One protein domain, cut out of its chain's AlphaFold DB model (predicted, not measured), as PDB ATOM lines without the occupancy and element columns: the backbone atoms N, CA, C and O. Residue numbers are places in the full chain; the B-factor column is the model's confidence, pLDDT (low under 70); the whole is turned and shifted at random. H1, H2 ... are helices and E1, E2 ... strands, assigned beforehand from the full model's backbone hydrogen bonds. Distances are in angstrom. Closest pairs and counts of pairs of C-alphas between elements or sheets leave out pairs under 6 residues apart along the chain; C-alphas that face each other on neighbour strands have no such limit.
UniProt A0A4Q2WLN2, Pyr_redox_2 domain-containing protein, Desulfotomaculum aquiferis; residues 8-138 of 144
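This is residues 8 to 138 of the 144 residues of the protein "Pyr_redox_2 domain-containing protein" of Desulfotomaculum aquiferis (UniProt A0A4Q2WLN2). A small head, made of two parallel strands E1 and E2 with H4 packed on them and H3 on H4, lies at one end of a loose model, and the short helix H2 lies at the far end, joined to H3 of the head by one long link, residues 47 to 76, and to H1, which is apart from the head, by another, residues 25 to 40. H1 sticks out with residues 13 to 18 and 20 to 24, and H5 hangs near H4 at the head. The 131 printed residues hold H1, H2, H3, E1, H4, E2 and H5 in that order; the class is mostly helix, with under half of the residues in named elements. The radius of gyration of the C-alphas is 19.2 A and the spans are 54 by 37 by 36 A.

E1 is residues 95 to 99, 13.4 A long, and E2 is residues 119 to 123, 13.1 A. H4, residues 103 to 114, measures 16.6 A; H3, residues 77 to 86, 14.1 A. H1, residues 12 to 24, measures 18.5 A from C-alpha 12 at (186.887, 233.691, 123.606). H2 is residues 41 to 46, 8.8 A; H5 is residues 131 to 136, 9.0 A, ending at (195.201, 214.527, 115.793).

E1 and E2 are parallel at 17 degrees, with N 98 and O 121 2.8 A apart, within hydrogen-bond range. E1, H4, E2 form a strand-helix-strand unit, two parallel neighbour strands with a helix between, with a right-handed crossover. The closest C-alphas of E1 and H4 are those of Val 98 and Ala 105, 6.3 A. H3 and H4 touch, closest at C-alphas Ala 77 and Ala 108, 5.8 A, at a steep tilt of 56 degrees, the same way. H4 and H5 are close but not clearly touching, C-alphas Asn 103 and Ile 133 being closest at 7.1 A. H1 and H2 touch no helix. In H1 to H5 every O i to N i+4 pair is within hydrogen-bond range.

The C-alphas of Gly 48 and Arg 118, the two farthest apart, are 55.8 A apart. The printed part has no cut. The links H1 to H2 and H2 to H3 are long, 16 and 30 residues. Residues 126 to 138 are under 70 in pLDDT.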
ATOM      1  N   TYR A   8     193.621 229.845 120.520       88.12
ATOM      2  CA  TYR A   8     193.770 229.250 119.187       88.12
ATOM      3  C   TYR A   8     192.961 227.955 118.991       88.12
ATOM      4  O   TYR A   8     192.860 227.461 117.869       88.12
ATOM      5  N   ARG A   9     192.442 227.356 120.070       90.50
ATOM      6  CA  ARG A   9     191.542 226.193 120.024       90.50
ATOM      7  C   ARG A   9     190.086 226.582 120.215       90.50
ATOM      8  O   ARG A   9     189.233 225.969 119.583       90.50
ATOM      9  N   LEU A  10     189.819 227.530 121.107       92.56
ATOM     10  CA  LEU A  10     188.483 228.034 121.390       92.56
ATOM     11  C   LEU A  10     188.563 229.554 121.561       92.56
ATOM     12  O   LEU A  10     188.876 230.017 122.658       92.56
ATOM     13  N   PRO A  11     188.303 230.322 120.488       92.94
ATOM     14  CA  PRO A  11     188.305 231.774 120.572       92.94
ATOM     15  C   PRO A  11     187.293 232.275 121.606       92.94
ATOM     16  O   PRO A  11     186.124 231.875 121.569       92.94
ATOM     17  N   LYS A  12     187.716 233.181 122.497       92.38
ATOM     18  CA  LYS A  12     186.887 233.691 123.606       92.38
ATOM     19  C   LYS A  12     185.600 234.352 123.115       92.38
ATOM     20  O   LYS A  12     184.566 234.171 123.746       92.38
ATOM     21  N   LYS A  13     185.633 234.978 121.932       95.25
ATOM     22  CA  LYS A  13     184.462 235.606 121.298       95.25
ATOM     23  C   LYS A  13     183.261 234.669 121.124       95.25
ATOM     24  O   LYS A  13     182.126 235.125 121.174       95.25
ATOM     25  N   TRP A  14     183.494 233.371 120.904       95.44
ATOM     26  CA  TRP A  14     182.402 232.404 120.758       95.44
ATOM     27  C   TRP A  14     181.776 232.076 122.110       95.44
ATOM     28  O   TRP A  14     180.560 232.010 122.221       95.44
ATOM     29  N   VAL A  15     182.607 231.970 123.149       95.25
ATOM     30  CA  VAL A  15     182.138 231.817 124.531       95.25
ATOM     31  C   VAL A  15     181.358 233.059 124.972       95.25
ATOM     32  O   VAL A  15     180.320 232.929 125.610       95.25
ATOM     33  N   ASP A  16     181.827 234.259 124.615       95.62
ATOM     34  CA  ASP A  16     181.113 235.516 124.880       95.62
ATOM     35  C   ASP A  16     179.733 235.532 124.208       95.62
ATOM     36  O   ASP A  16     178.740 235.866 124.852       95.62
ATOM     37  N   LEU A  17     179.650 235.110 122.942       97.06
ATOM     38  CA  LEU A  17     178.384 235.027 122.215       97.06
ATOM     39  C   LEU A  17     177.383 234.094 122.913       97.06
ATOM     40  O   LEU A  17     176.226 234.468 123.094       97.06
ATOM     41  N   GLU A  18     177.819 232.901 123.321       96.75
ATOM     42  CA  GLU A  18     176.966 231.933 124.024       96.75
ATOM     43  C   GLU A  18     176.473 232.469 125.376       96.75
ATOM     44  O   GLU A  18     175.296 232.316 125.708       96.75
ATOM     45  N   ILE A  19     177.339 233.150 126.136       96.56
ATOM     46  CA  ILE A  19     176.964 233.790 127.407       96.56
ATOM     47  C   ILE A  19     175.895 234.866 127.178       96.56
ATOM     48  O   ILE A  19     174.910 234.918 127.914       96.56
ATOM     49  N   GLU A  20     176.052 235.706 126.154       97.62
ATOM     50  CA  GLU A  20     175.073 236.752 125.850       97.62
ATOM     51  C   GLU A  20     173.725 236.183 125.393       97.62
ATOM     52  O   GLU A  20     172.677 236.717 125.760       97.62
ATOM     53  N   LEU A  21     173.718 235.072 124.651       97.94
ATOM     54  CA  LEU A  21     172.479 234.371 124.305       97.94
ATOM     55  C   LEU A  21     171.758 233.858 125.558       97.94
ATOM     56  O   LEU A  21     170.556 234.067 125.693       97.94
ATOM     57  N   ILE A  22     172.488 233.260 126.503       97.50
ATOM     58  CA  ILE A  22     171.926 232.779 127.775       97.50
ATOM     59  C   ILE A  22     171.355 233.939 128.606       97.50
ATOM     60  O   ILE A  22     170.245 233.834 129.128       97.50
ATOM     61  N   LYS A  23     172.058 235.075 128.679       97.81
ATOM     62  CA  LYS A  23     171.558 236.278 129.368       97.81
ATOM     63  C   LYS A  23     170.269 236.809 128.736       97.81
ATOM     64  O   LYS A  23     169.348 237.181 129.457       97.81
ATOM     65  N   LYS A  24     170.161 236.794 127.402       97.88
ATOM     66  CA  LYS A  24     168.939 237.202 126.681       97.88
ATOM     67  C   LYS A  24     167.732 236.304 126.957       97.88
ATOM     68  O   LYS A  24     166.608 236.764 126.799       97.88
ATOM     69  N   LEU A  25     167.947 235.063 127.397       98.12
ATOM     70  CA  LEU A  25     166.877 234.165 127.846       98.12
ATOM     71  C   LEU A  25     166.400 234.461 129.281       98.12
ATOM     72  O   LEU A  25     165.528 233.760 129.784       98.12
ATOM     73  N   GLY A  26     166.952 235.486 129.939       97.88
ATOM     74  CA  GLY A  26     166.553 235.910 131.283       97.88
ATOM     75  C   GLY A  26     167.370 235.284 132.413       97.88
ATOM     76  O   GLY A  26     167.003 235.426 133.576       97.88
ATOM     77  N   VAL A  27     168.477 234.599 132.104       98.12
ATOM     78  CA  VAL A  27     169.363 234.036 133.132       98.12
ATOM     79  C   VAL A  27     170.175 235.144 133.804       98.12
ATOM     80  O   VAL A  27     170.929 235.867 133.149       98.12
ATOM     81  N   GLU A  28     170.073 235.234 135.129       97.25
ATOM     82  CA  GLU A  28     170.915 236.100 135.954       97.25
ATOM     83  C   GLU A  28     172.259 235.417 136.256       97.25
ATOM     84  O   GLU A  28     172.303 234.292 136.758       97.25
ATOM     85  N   ILE A  29     173.372 236.101 135.973       96.94
ATOM     86  CA  ILE A  29     174.727 235.595 136.233       96.94
ATOM     87  C   ILE A  29     175.384 236.456 137.310       96.94
ATOM     88  O   ILE A  29     175.707 237.619 137.070       96.94
ATOM     89  N   ARG A  30     175.642 235.864 138.481       95.94
ATOM     90  CA  ARG A  30     176.379 236.498 139.585       95.94
ATOM     91  C   ARG A  30     177.814 235.976 139.627       95.94
ATOM     92  O   ARG A  30     178.052 234.806 139.914       95.94
ATOM     93  N   LEU A  31     178.771 236.840 139.297       95.88
ATOM     94  CA  LEU A  31     180.204 236.525 139.335       95.88
ATOM     95  C   LEU A  31     180.777 236.743 140.743       95.88
ATOM     96  O   LEU A  31     180.121 237.320 141.604       95.88
ATOM     97  N   ASN A  32     182.013 236.286 140.974       95.62
ATOM     98  CA  ASN A  32     182.726 236.453 142.251       95.62
ATOM     99  C   ASN A  32     181.940 235.942 143.473       95.62
ATOM    100  O   ASN A  32     182.031 236.512 144.550       95.62
ATOM    101  N   THR A  33     181.145 234.888 143.285       96.50
ATOM    102  CA  THR A  33     180.326 234.273 144.333       96.50
ATOM    103  C   THR A  33     180.661 232.785 144.396       96.50
ATOM    104  O   THR A  33     180.252 232.012 143.530       96.50
ATOM    105  N   ALA A  34     181.457 232.382 145.379       95.69
ATOM    106  CA  ALA A  34     181.926 231.015 145.553       95.69
ATOM    107  C   ALA A  34     181.045 230.229 146.538       95.69
ATOM    108  O   ALA A  34     180.779 230.662 147.662       95.69
ATOM    109  N   LEU A  35     180.637 229.025 146.129       95.00
ATOM    110  CA  LEU A  35     179.949 228.071 147.000       95.00
ATOM    111  C   LEU A  35     180.885 227.605 148.127       95.00
ATOM    112  O   LEU A  35     182.027 227.237 147.870       95.00
ATOM    113  N   GLY A  36     180.397 227.625 149.365       94.44
ATOM    114  CA  GLY A  36     181.154 227.293 150.577       94.44
ATOM    115  C   GLY A  36     181.894 228.477 151.209       94.44
ATOM    116  O   GLY A  36     182.303 228.371 152.361       94.44
ATOM    117  N   LYS A  37     182.031 229.604 150.496       95.12
ATOM    118  CA  LYS A  37     182.632 230.843 151.019       95.12
ATOM    119  C   LYS A  37     181.616 231.982 151.104       95.12
ATOM    120  O   LYS A  37     181.422 232.544 152.172       95.12
ATOM    121  N   ASP A  38     180.972 232.303 149.985       96.75
ATOM    122  CA  ASP A  38     180.064 233.452 149.868       96.75
ATOM    123  C   ASP A  38     178.586 233.023 149.966       96.75
ATOM    124  O   ASP A  38     177.731 233.775 150.439       96.75
ATOM    125  N   ILE A  39     178.281 231.789 149.543       96.62
ATOM    126  CA  ILE A  39     176.947 231.172 149.607       96.62
ATOM    127  C   ILE A  39     177.031 229.713 150.061       96.62
ATOM    128  O   ILE A  39     178.045 229.046 149.860       96.62
ATOM    129  N   THR A  40     175.941 229.190 150.619       97.62
ATOM    130  CA  THR A  40     175.776 227.767 150.956       97.62
ATOM    131  C   THR A  40     174.481 227.232 150.352       97.62
ATOM    132  O   THR A  40     173.575 228.003 150.037       97.62
ATOM    133  N   ILE A  41     174.389 225.910 150.184       97.31
ATOM    134  CA  ILE A  41     173.181 225.249 149.663       97.31
ATOM    135  C   ILE A  41     171.968 225.563 150.551       97.31
ATOM    136  O   ILE A  41     170.923 225.954 150.039       97.31
ATOM    137  N   ASP A  42     172.133 225.479 151.872       97.25
ATOM    138  CA  ASP A  42     171.052 225.739 152.830       97.25
ATOM    139  C   ASP A  42     170.555 227.184 152.753       97.25
ATOM    140  O   ASP A  42     169.349 227.426 152.754       97.25
ATOM    141  N   LYS A  43     171.475 228.148 152.606       97.00
ATOM    142  CA  LYS A  43     171.117 229.558 152.424       97.00
ATOM    143  C   LYS A  43     170.321 229.770 151.138       97.00
ATOM    144  O   LYS A  43     169.341 230.498 151.157       97.00
ATOM    145  N   LEU A  44     170.687 229.106 150.040       97.19
ATOM    146  CA  LEU A  44     169.928 229.204 148.789       97.19
ATOM    147  C   LEU A  44     168.501 228.659 148.945       97.19
ATOM    148  O   LEU A  44     167.555 229.274 148.462       97.19
ATOM    149  N   PHE A  45     168.305 227.545 149.650       98.06
ATOM    150  CA  PHE A  45     166.947 227.074 149.936       98.06
ATOM    151  C   PHE A  45     166.179 228.037 150.853       98.06
ATOM    152  O   PHE A  45     165.001 228.298 150.601       98.06
ATOM    153  N   ALA A  46     166.841 228.613 151.864       97.81
ATOM    154  CA  ALA A  46     166.254 229.624 152.746       97.81
ATOM    155  C   ALA A  46     165.857 230.911 151.995       97.81
ATOM    156  O   ALA A  46     164.802 231.477 152.271       97.81
ATOM    157  N   ASP A  47     166.637 231.310 150.987       96.75
ATOM    158  CA  ASP A  47     166.364 232.442 150.091       96.75
ATOM    159  C   ASP A  47     165.231 232.141 149.078       96.75
ATOM    160  O   ASP A  47     164.882 232.980 148.247       96.75
ATOM    161  N   GLY A  48     164.630 230.946 149.135       97.94
ATOM    162  CA  GLY A  48     163.416 230.591 148.399       97.94
ATOM    163  C   GLY A  48     163.633 229.834 147.086       97.94
ATOM    164  O   GLY A  48     162.645 229.499 146.420       97.94
ATOM    165  N   TYR A  49     164.880 229.510 146.721       98.00
ATOM    166  CA  TYR A  49     165.176 228.701 145.536       98.00
ATOM    167  C   TYR A  49     164.592 227.286 145.686       98.00
ATOM    168  O   TYR A  49     164.633 226.692 146.760       98.00
ATOM    169  N   LYS A  50     164.018 226.733 144.607       98.25
ATOM    170  CA  LYS A  50     163.302 225.437 144.638       98.25
ATOM    171  C   LYS A  50     164.128 224.250 144.159       98.25
ATOM    172  O   LYS A  50     163.828 223.115 144.506       98.25
ATOM    173  N   ALA A  51     165.150 224.512 143.357       98.06
ATOM    174  CA  ALA A  51     166.037 223.501 142.814       98.06
ATOM    175  C   ALA A  51     167.442 224.079 142.676       98.06
ATOM    176  O   ALA A  51     167.612 225.279 142.449       98.06
ATOM    177  N   ILE A  52     168.440 223.209 142.800       97.12
ATOM    178  CA  ILE A  52     169.851 223.568 142.694       97.12
ATOM    179  C   ILE A  52     170.522 222.579 141.749       97.12
ATOM    180  O   ILE A  52     170.375 221.366 141.890       97.12
ATOM    181  N   PHE A  53     171.286 223.111 140.798       97.25
ATOM    182  CA  PHE A  53     172.149 222.339 139.914       97.25
ATOM    183  C   PHE A  53     173.612 222.681 140.207       97.25
ATOM    184  O   PHE A  53     174.017 223.842 140.124       97.25
ATOM    185  N   LEU A  54     174.420 221.671 140.538       96.19
ATOM    186  CA  LEU A  54     175.844 221.847 140.824       96.19
ATOM    187  C   LEU A  54     176.680 221.638 139.559       96.19
ATOM    188  O   LEU A  54     177.060 220.524 139.211       96.19
ATOM    189  N   GLY A  55     177.001 222.748 138.893       95.06
ATOM    190  CA  GLY A  55     177.848 222.797 137.696       95.06
ATOM    191  C   GLY A  55     179.279 223.291 137.944       95.06
ATOM    192  O   GLY A  55     179.879 223.869 137.044       95.06
ATOM    193  N   VAL A  56     179.826 223.129 139.156       92.44
ATOM    194  CA  VAL A  56     181.108 223.753 139.565       92.44
ATOM    195  C   VAL A  56     182.345 223.179 138.857       92.44
ATOM    196  O   VAL A  56     183.372 223.852 138.760       92.44
ATOM    197  N   GLY A  57     182.240 221.963 138.310       91.25
ATOM    198  CA  GLY A  57     183.330 221.273 137.616       91.25
ATOM    199  C   GLY A  57     184.505 220.884 138.525       91.25
ATOM    200  O   GLY A  57     184.448 221.031 139.742       91.25
ATOM    201  N   ALA A  58     185.583 220.379 137.918       89.75
ATOM    202  CA  ALA A  58     186.833 220.044 138.605       89.75
ATOM    203  C   ALA A  58     187.843 221.190 138.433       89.75
ATOM    204  O   ALA A  58     188.407 221.368 137.352       89.75
ATOM    205  N   GLN A  59     188.012 221.998 139.481       86.38
ATOM    206  CA  GLN A  59     188.819 223.226 139.444       86.38
ATOM    207  C   GLN A  59     190.295 222.997 139.800       86.38
ATOM    208  O   GLN A  59     191.137 223.825 139.457       86.38
ATOM    209  N   GLU A  60     190.608 221.887 140.468       87.56
ATOM    210  CA  GLU A  60     191.952 221.565 140.949       87.56
ATOM    211  C   GLU A  60     192.703 220.650 139.977       87.56
ATOM    212  O   GLU A  60     192.127 219.777 139.318       87.56
ATOM    213  N   GLY A  61     194.014 220.863 139.879       86.62
ATOM    214  CA  GLY A  61     194.904 219.982 139.138       86.62
ATOM    215  C   GLY A  61     195.307 218.768 139.972       86.62
ATOM    216  O   GLY A  61     195.517 218.868 141.175       86.62
ATOM    217  N   LEU A  62     195.475 217.618 139.321       87.12
ATOM    218  CA  LEU A  62     196.039 216.441 139.975       87.12
ATOM    219  C   LEU A  62     197.553 216.619 140.139       87.12
ATOM    220  O   LEU A  62     198.271 216.717 139.140       87.12
ATOM    221  N   GLN A  63     198.036 216.603 141.379       87.62
ATOM    222  CA  GLN A  63     199.461 216.482 141.666       87.62
ATOM    223  C   GLN A  63     199.879 215.016 141.785       87.62
ATOM    224  O   GLN A  63     199.109 214.150 142.201       87.62
ATOM    225  N   LEU A  64     201.123 214.732 141.405       87.81
ATOM    226  CA  LEU A  64     201.714 213.416 141.599       87.81
ATOM    227  C   LEU A  64     202.237 213.306 143.030       87.81
ATOM    228  O   LEU A  64     202.896 214.218 143.526       87.81
ATOM    229  N   ASN A  65     201.974 212.170 143.673       89.88
ATOM    230  CA  ASN A  65     202.534 211.856 144.981       89.88
ATOM    231  C   ASN A  65     203.952 211.287 144.816       89.88
ATOM    232  O   ASN A  65     204.162 210.076 144.868       89.88
ATOM    233  N   VAL A  66     204.901 212.168 144.502       91.25
ATOM    234  CA  VAL A  66     206.318 211.841 144.304       91.25
ATOM    235  C   VAL A  66     207.187 212.904 144.978       91.25
ATOM    236  O   VAL A  66     206.755 214.055 145.064       91.25
ATOM    237  N   PRO A  67     208.408 212.560 145.428       95.25
ATOM    238  CA  PRO A  67     209.325 213.545 145.990       95.25
ATOM    239  C   PRO A  67     209.581 214.715 145.030       95.25
ATOM    240  O   PRO A  67     209.831 214.503 143.841       95.25
ATOM    241  N   GLY A  68     209.540 215.941 145.560       91.00
ATOM    242  CA  GLY A  68     209.793 217.173 144.810       91.00
ATOM    243  C   GLY A  68     208.611 217.693 143.986       91.00
ATOM    244  O   GLY A  68     208.820 218.470 143.055       91.00
ATOM    245  N   ASN A  69     207.380 217.270 144.293       91.25
ATOM    246  CA  ASN A  69     206.160 217.783 143.657       91.25
ATOM    247  C   ASN A  69     205.833 219.249 144.014       91.25
ATOM    248  O   ASN A  69     205.039 219.880 143.321       91.25
ATOM    249  N   ASP A  70     206.475 219.783 145.047       90.94
ATOM    250  CA  ASP A  70     206.363 221.141 145.576       90.94
ATOM    251  C   ASP A  70     207.514 222.065 145.133       90.94
ATOM    252  O   ASP A  70     207.542 223.253 145.462       90.94
ATOM    253  N   LEU A  71     208.477 221.542 144.365       93.75
ATOM    254  CA  LEU A  71     209.615 222.319 143.889       93.75
ATOM    255  C   LEU A  71     209.181 223.445 142.947       93.75
ATOM    256  O   LEU A  71     208.296 223.304 142.100       93.75
ATOM    257  N   LYS A  72     209.909 224.563 143.014       91.12
ATOM    258  CA  LYS A  72     209.711 225.692 142.100       91.12
ATOM    259  C   LYS A  72     209.829 225.236 140.642       91.12
ATOM    260  O   LYS A  72     210.858 224.709 140.224       91.12
ATOM    261  N   GLY A  73     208.796 225.523 139.853       90.44
ATOM    262  CA  GLY A  73     208.716 225.145 138.439       90.44
ATOM    263  C   GLY A  73     207.930 223.858 138.180       90.44
ATOM    264  O   GLY A  73     207.654 223.559 137.018       90.44
ATOM    265  N   VAL A  74     207.518 223.139 139.229       93.75
ATOM    266  CA  VAL A  74     206.481 222.110 139.142       93.75
ATOM    267  C   VAL A  74     205.128 222.799 139.275       93.75
ATOM    268  O   VAL A  74     204.839 223.440 140.278       93.75
ATOM    269  N   LEU A  75     204.319 222.718 138.222       93.19
ATOM    270  CA  LEU A  75     202.991 223.322 138.154       93.19
ATOM    271  C   LEU A  75     202.005 222.276 137.661       93.19
ATOM    272  O   LEU A  75     202.330 221.483 136.765       93.19
ATOM    273  N   THR A  76     200.773 222.309 138.161       94.44
ATOM    274  CA  THR A  76     199.712 221.568 137.488       94.44
ATOM    275  C   THR A  76     199.395 222.239 136.150       94.44
ATOM    276  O   THR A  76     199.487 223.459 135.979       94.44
ATOM    277  N   ALA A  77     198.980 221.442 135.165       94.00
ATOM    278  CA  ALA A  77     198.574 221.995 133.877       94.00
ATOM    279  C   ALA A  77     197.359 222.932 134.007       94.00
ATOM    280  O   ALA A  77     197.241 223.876 133.234       94.00
ATOM    281  N   VAL A  78     196.477 222.689 134.985       93.50
ATOM    282  CA  VAL A  78     195.305 223.533 135.253       93.50
ATOM    283  C   VAL A  78     195.734 224.919 135.727       93.50
ATOM    284  O   VAL A  78     195.279 225.904 135.153       93.50
ATOM    285  N   GLU A  79     196.641 225.004 136.704       93.44
ATOM    286  CA  GLU A  79     197.190 226.278 137.195       93.44
ATOM    287  C   GLU A  79     197.898 227.044 136.076       93.44
ATOM    288  O   GLU A  79     197.593 228.211 135.837       93.44
ATOM    289  N   MET A  80     198.781 226.371 135.331       94.75
ATOM    290  CA  MET A  80     199.547 226.998 134.253       94.75
ATOM    291  C   MET A  80     198.640 227.549 133.147       94.75
ATOM    292  O   MET A  80     198.776 228.703 132.738       94.75
ATOM    293  N   LEU A  81     197.685 226.740 132.673       95.06
ATOM    294  CA  LEU A  81     196.757 227.159 131.624       95.06
ATOM    295  C   LEU A  81     195.830 228.272 132.113       95.06
ATOM    296  O   LEU A  81     195.587 229.212 131.358       95.06
ATOM    297  N   ARG A  82     195.362 228.200 133.368       94.31
ATOM    298  CA  ARG A  82     194.530 229.239 133.978       94.31
ATOM    299  C   ARG A  82     195.258 230.576 134.038       94.31
ATOM    300  O   ARG A  82     194.676 231.560 133.590       94.31
ATOM    301  N   GLY A  83     196.501 230.601 134.522       94.62
ATOM    302  CA  GLY A  83     197.292 231.833 134.597       94.62
ATOM    303  C   GLY A  83     197.481 232.468 133.219       94.62
ATOM    304  O   GLY A  83     197.159 233.638 133.014       94.62
ATOM    305  N   VAL A  84     197.846 231.665 132.213       94.19
ATOM    306  CA  VAL A  84     197.930 232.136 130.817       94.19
ATOM    307  C   VAL A  84     196.576 232.639 130.307       94.19
ATOM    308  O   VAL A  84     196.499 233.674 129.649       94.19
ATOM    309  N   GLY A  85     195.488 231.926 130.606       91.94
ATOM    310  CA  GLY A  85     194.134 232.290 130.190       91.94
ATOM    311  C   GLY A  85     193.642 233.615 130.782       91.94
ATOM    312  O   GLY A  85     192.869 234.316 130.114       91.94
ATOM    313  N   LEU A  86     194.105 233.946 131.991       93.00
ATOM    314  CA  LEU A  86     193.849 235.196 132.712       93.00
ATOM    315  C   LEU A  86     194.816 236.332 132.336       93.00
ATOM    316  O   LEU A  86     194.575 237.471 132.722       93.00
ATOM    317  N   GLY A  87     195.849 236.053 131.535       92.19
ATOM    318  CA  GLY A  87     196.832 237.051 131.104       92.19
ATOM    319  C   GLY A  87     197.958 237.295 132.109       92.19
ATOM    320  O   GLY A  87     198.608 238.335 132.048       92.19
ATOM    321  N   GLU A  88     198.193 236.363 133.030       94.75
ATOM    322  CA  GLU A  88     199.310 236.422 133.973       94.75
ATOM    323  C   GLU A  88     200.656 236.181 133.261       94.75
ATOM    324  O   GLU A  88     200.731 235.466 132.254       94.75
ATOM    325  N   ASP A  89     201.743 236.747 133.804       92.31
ATOM    326  CA  ASP A  89     203.115 236.526 133.316       92.31
ATOM    327  C   ASP A  89     203.631 235.139 133.745       92.31
ATOM    328  O   ASP A  89     204.413 234.981 134.686       92.31
ATOM    329  N   VAL A  90     203.142 234.103 133.061       93.94
ATOM    330  CA  VAL A  90     203.545 232.713 133.286       93.94
ATOM    331  C   VAL A  90     204.859 232.427 132.561       93.94
ATOM    332  O   VAL A  90     204.923 232.395 131.331       93.94
ATOM    333  N   LYS A  91     205.913 232.137 133.329       92.88
ATOM    334  CA  LYS A  91     207.249 231.826 132.796       92.88
ATOM    335  C   LYS A  91     207.508 230.329 132.769       92.88
ATOM    336  O   LYS A  91     207.219 229.614 133.725       92.88
ATOM    337  N   VAL A  92     208.128 229.867 131.686       95.00
ATOM    338  CA  VAL A  92     208.595 228.483 131.535       95.00
ATOM    339  C   VAL A  92     210.086 228.452 131.216       95.00
ATOM    340  O   VAL A  92     210.634 229.379 130.621       95.00
ATOM    341  N   GLY A  93     210.754 227.368 131.611       94.00
ATOM    342  CA  GLY A  93     212.154 227.136 131.268       94.00
ATOM    343  C   GLY A  93     212.365 226.787 129.788       94.00
ATOM    344  O   GLY A  93     211.430 226.563 129.019       94.00
ATOM    345  N   SER A  94     213.633 226.671 129.384       95.75
ATOM    346  CA  SER A  94     214.001 226.269 128.017       95.75
ATOM    347  C   SER A  94     213.689 224.796 127.713       95.75
ATOM    348  O   SER A  94     213.500 224.440 126.546       95.75
ATOM    349  N   LYS A  95     213.621 223.951 128.748       96.94
ATOM    350  CA  LYS A  95     213.238 222.536 128.697       96.94
ATOM    351  C   LYS A  95     212.018 222.336 129.589       96.94
ATOM    352  O   LYS A  95     212.062 222.701 130.759       96.94
ATOM    353  N   VAL A  96     210.953 221.759 129.041       97.12
ATOM    354  CA  VAL A  96     209.706 221.492 129.770       97.12
ATOM    355  C   VAL A  96     209.317 220.032 129.584       97.12
ATOM    356  O   VAL A  96     209.303 219.525 128.460       97.12
ATOM    357  N   MET A  97     208.978 219.366 130.686       95.62
ATOM    358  CA  MET A  97     208.375 218.038 130.684       95.62
ATOM    359  C   MET A  97     206.912 218.151 131.102       95.62
ATOM    360  O   MET A  97     206.602 218.717 132.145       95.62
ATOM    361  N   VAL A  98     206.017 217.605 130.286       94.94
ATOM    362  CA  VAL A  98     204.590 217.500 130.580       94.94
ATOM    363  C   VAL A  98     204.276 216.045 130.879       94.94
ATOM    364  O   VAL A  98     204.560 215.170 130.060       94.94
ATOM    365  N   VAL A  99     203.673 215.792 132.038       92.88
ATOM    366  CA  VAL A  99     203.251 214.451 132.444       92.88
ATOM    367  C   VAL A  99     201.746 214.301 132.215       92.88
ATOM    368  O   VAL A  99     200.938 215.004 132.814       92.88
ATOM    369  N   GLY A 100     201.368 213.394 131.315       89.44
ATOM    370  CA  GLY A 100     199.993 213.122 130.899       89.44
ATOM    371  C   GLY A 100     199.848 213.012 129.378       89.44
ATOM    372  O   GLY A 100     200.656 213.539 128.621       89.44
ATOM    373  N   GLY A 101     198.797 212.326 128.915       85.19
ATOM    374  CA  GLY A 101     198.522 212.114 127.481       85.19
ATOM    375  C   GLY A 101     197.205 212.717 126.976       85.19
ATOM    376  O   GLY A 101     196.814 212.478 125.836       85.19
ATOM    377  N   GLY A 102     196.472 213.438 127.830       87.00
ATOM    378  CA  GLY A 102     195.147 213.977 127.513       87.00
ATOM    379  C   GLY A 102     195.177 215.328 126.791       87.00
ATOM    380  O   GLY A 102     196.233 215.905 126.538       87.00
ATOM    381  N   ASN A 103     193.992 215.883 126.518       88.88
ATOM    382  CA  ASN A 103     193.854 217.205 125.887       88.88
ATOM    383  C   ASN A 103     194.562 218.310 126.684       88.88
ATOM    384  O   ASN A 103     195.259 219.128 126.095       88.88
ATOM    385  N   VAL A 104     194.430 218.284 128.014       92.00
ATOM    386  CA  VAL A 104     195.062 219.254 128.922       92.00
ATOM    387  C   VAL A 104     196.591 219.195 128.820       92.00
ATOM    388  O   VAL A 104     197.238 220.233 128.744       92.00
ATOM    389  N   ALA A 105     197.173 217.993 128.732       92.00
ATOM    390  CA  ALA A 105     198.615 217.821 128.554       92.00
ATOM    391  C   ALA A 105     199.093 218.397 127.209       92.00
ATOM    392  O   ALA A 105     200.109 219.087 127.142       92.00
ATOM    393  N   MET A 106     198.332 218.179 126.134       91.31
ATOM    394  CA  MET A 106     198.664 218.732 124.818       91.31
ATOM    395  C   MET A 106     198.542 220.257 124.764       91.31
ATOM    396  O   MET A 106     199.369 220.910 124.123       91.31
ATOM    397  N   ASP A 107     197.535 220.824 125.428       93.56
ATOM    398  CA  ASP A 107     197.377 222.274 125.537       93.56
ATOM    399  C   ASP A 107     198.519 222.879 126.344       93.56
ATOM    400  O   ASP A 107     199.148 223.823 125.867       93.56
ATOM    401  N   ALA A 108     198.862 222.279 127.488       94.81
ATOM    402  CA  ALA A 108     200.009 222.686 128.286       94.81
ATOM    403  C   ALA A 108     201.298 222.656 127.454       94.81
ATOM    404  O   ALA A 108     202.005 223.655 127.372       94.81
ATOM    405  N   ALA A 109     201.554 221.565 126.729       94.19
ATOM    406  CA  ALA A 109     202.742 221.436 125.893       94.19
ATOM    407  C   ALA A 109     202.842 222.526 124.809       94.19
ATOM    408  O   ALA A 109     203.905 223.107 124.570       94.19
ATOM    409  N   ARG A 110     201.722 222.828 124.146       93.31
ATOM    410  CA  ARG A 110     201.645 223.862 123.106       93.31
ATOM    411  C   ARG A 110     201.780 225.266 123.677       93.31
ATOM    412  O   ARG A 110     202.441 226.100 123.066       93.31
ATOM    413  N   VAL A 111     201.170 225.523 124.830       95.06
ATOM    414  CA  VAL A 111     201.288 226.803 125.532       95.06
ATOM    415  C   VAL A 111     202.726 227.014 126.000       95.06
ATOM    416  O   VAL A 111     203.300 228.046 125.674       95.06
ATOM    417  N   SER A 112     203.378 226.017 126.603       95.62
ATOM    418  CA  SER A 112     204.803 226.090 126.960       95.62
ATOM    419  C   SER A 112     205.692 226.410 125.755       95.62
ATOM    420  O   SER A 112     206.597 227.237 125.849       95.62
ATOM    421  N   ARG A 113     205.410 225.822 124.583       93.81
ATOM    422  CA  ARG A 113     206.129 226.148 123.342       93.81
ATOM    423  C   ARG A 113     205.946 227.611 122.922       93.81
ATOM    424  O   ARG A 113     206.908 228.220 122.457       93.81
ATOM    425  N   ARG A 114     204.742 228.170 123.080       93.06
ATOM    426  CA  ARG A 114     204.441 229.587 122.796       93.06
ATOM    427  C   ARG A 114     205.091 230.536 123.802       93.06
ATOM    428  O   ARG A 114     205.529 231.605 123.404       93.06
ATOM    429  N   LEU A 115     205.233 230.104 125.052       94.25
ATOM    430  CA  LEU A 115     205.955 230.821 126.107       94.25
ATOM    431  C   LEU A 115     207.491 230.728 125.970       94.25
ATOM    432  O   LEU A 115     208.217 231.228 126.821       94.25
ATOM    433  N   GLY A 116     208.008 230.100 124.906       94.75
ATOM    434  CA  GLY A 116     209.438 230.111 124.579       94.75
ATOM    435  C   GLY A 116     210.210 228.833 124.913       94.75
ATOM    436  O   GLY A 116     211.419 228.782 124.665       94.75
ATOM    437  N   ALA A 117     209.550 227.770 125.393       96.44
ATOM    438  CA  ALA A 117     210.213 226.482 125.600       96.44
ATOM    439  C   ALA A 117     210.837 225.970 124.285       96.44
ATOM    440  O   ALA A 117     210.200 225.961 123.222       96.44
ATOM    441  N   ARG A 118     212.106 225.548 124.340       94.50
ATOM    442  CA  ARG A 118     212.863 225.041 123.182       94.50
ATOM    443  C   ARG A 118     212.694 223.537 123.016       94.50
ATOM    444  O   ARG A 118     212.528 223.078 121.889       94.50
ATOM    445  N   TYR A 119     212.692 222.808 124.127       92.56
ATOM    446  CA  TYR A 119     212.557 221.356 124.162       92.56
ATOM    447  C   TYR A 119     211.338 220.966 124.992       92.56
ATOM    448  O   TYR A 119     211.169 221.443 126.115       92.56
ATOM    449  N   MET A 120     210.504 220.097 124.425       92.69
ATOM    450  CA  MET A 120     209.275 219.601 125.036       92.69
ATOM    451  C   MET A 120     209.346 218.083 125.144       92.69
ATOM    452  O   MET A 120     209.520 217.406 124.131       92.69
ATOM    453  N   TYR A 121     209.161 217.561 126.351       93.25
ATOM    454  CA  TYR A 121     209.038 216.131 126.616       93.25
ATOM    455  C   TYR A 121     207.605 215.842 127.043       93.25
ATOM    456  O   TYR A 121     207.067 216.532 127.906       93.25
ATOM    457  N   LEU A 122     206.979 214.839 126.431       90.25
ATOM    458  CA  LEU A 122     205.665 214.358 126.839       90.25
ATOM    459  C   LEU A 122     205.843 212.968 127.437       90.25
ATOM    460  O   LEU A 122     206.219 212.037 126.730       90.25
ATOM    461  N   LEU A 123     205.582 212.844 128.732       89.69
ATOM    462  CA  LEU A 123     205.627 211.579 129.446       89.69
ATOM    463  C   LEU A 123     204.198 211.126 129.714       89.69
ATOM    464  O   LEU A 123     203.439 211.820 130.383       89.69
ATOM    465  N   TRP A 124     203.815 209.951 129.236       86.25
ATOM    466  CA  TRP A 124     202.526 209.365 129.582       86.25
ATOM    467  C   TRP A 124     202.671 207.863 129.785       86.25
ATOM    468  O   TRP A 124     203.540 207.224 129.198       86.25
ATOM    469  N   LYS A 125     201.787 207.296 130.608       81.44
ATOM    470  CA  LYS A 125     201.639 205.847 130.720       81.44
ATOM    471  C   LYS A 125     200.773 205.354 129.555       81.44
ATOM    472  O   LYS A 125     199.619 205.792 129.468       81.44
ATOM    473  N   PRO A 126     201.269 204.460 128.682       69.06
ATOM    474  CA  PRO A 126     200.440 203.837 127.662       69.06
ATOM    475  C   PRO A 126     199.256 203.113 128.314       69.06
ATOM    476  O   PRO A 126     199.415 202.360 129.271       69.06
ATOM    477  N   ARG A 127     198.057 203.382 127.806       64.44
ATOM    478  CA  ARG A 127     196.870 202.535 127.964       64.44
ATOM    479  C   ARG A 127     196.408 202.209 126.550       64.44
ATOM    480  O   ARG A 127     196.563 203.069 125.677       64.44
ATOM    481  N   ASP A 128     195.809 201.044 126.340       57.19
ATOM    482  CA  ASP A 128     195.504 200.502 125.003       57.19
ATOM    483  C   ASP A 128     194.664 201.438 124.097       57.19
ATOM    484  O   ASP A 128     194.688 201.303 122.880       57.19
ATOM    485  N   ASN A 129     194.024 202.482 124.654       53.81
ATOM    486  CA  ASN A 129     193.153 203.432 123.943       53.81
ATOM    487  C   ASN A 129     193.647 204.900 123.834       53.81
ATOM    488  O   ASN A 129     192.867 205.776 123.464       53.81
ATOM    489  N   TYR A 130     194.912 205.234 124.134       55.69
ATOM    490  CA  TYR A 130     195.356 206.651 124.218       55.69
ATOM    491  C   TYR A 130     195.897 207.292 122.919       55.69
ATOM    492  O   TYR A 130     196.231 208.480 122.892       55.69
ATOM    493  N   LEU A 131     195.945 206.550 121.810       54.69
ATOM    494  CA  LEU A 131     196.478 207.024 120.524       54.69
ATOM    495  C   LEU A 131     195.663 208.092 119.731       54.69
ATOM    496  O   LEU A 131     196.256 208.701 118.830       54.69
ATOM    497  N   PRO A 132     194.365 208.393 119.989       55.44
ATOM    498  CA  PRO A 132     193.606 209.338 119.154       55.44
ATOM    499  C   PRO A 132     194.121 210.786 119.194       55.44
ATOM    500  O   PRO A 132     194.148 211.476 118.172       55.44
ATOM    501  N   ILE A 133     194.563 211.253 120.365       59.03
ATOM    502  CA  ILE A 133     194.956 212.653 120.580       59.03
ATOM    503  C   ILE A 133     196.313 212.940 119.922       59.03
ATOM    504  O   ILE A 133     196.464 213.944 119.221       59.03
ATOM    505  N   LEU A 134     197.276 212.023 120.058       57.03
ATOM    506  CA  LEU A 134     198.564 212.123 119.366       57.03
ATOM    507  C   LEU A 134     198.395 212.037 117.847       57.03
ATOM    508  O   LEU A 134     199.056 212.788 117.139       57.03
ATOM    509  N   ARG A 135     197.473 211.211 117.328       59.94
ATOM    510  CA  ARG A 135     197.143 211.187 115.889       59.94
ATOM    511  C   ARG A 135     196.642 212.544 115.390       59.94
ATOM    512  O   ARG A 135     197.147 213.033 114.381       59.94
ATOM    513  N   LYS A 136     195.719 213.183 116.119       58.44
ATOM    514  CA  LYS A 136     195.201 214.527 115.793       58.44
ATOM    515  C   LYS A 136     196.298 215.597 115.797       58.44
ATOM    516  O   LYS A 136     196.237 216.554 115.026       58.44
ATOM    517  N   TYR A 137     197.315 215.429 116.638       59.09
ATOM    518  CA  TYR A 137     198.396 216.393 116.825       59.09
ATOM    519  C   TYR A 137     199.758 215.933 116.276       59.09
ATOM    520  O   TYR A 137     200.766 216.562 116.580       59.09
ATOM    521  N   ARG A 138     199.792 214.891 115.426       56.38
ATOM    522  CA  ARG A 138     201.016 214.302 114.840       56.38
ATOM    523  C   ARG A 138     201.715 215.225 113.839       56.38
ATOM    524  O   ARG A 138     202.856 214.980 113.461       56.38
TER     525      ARG A 138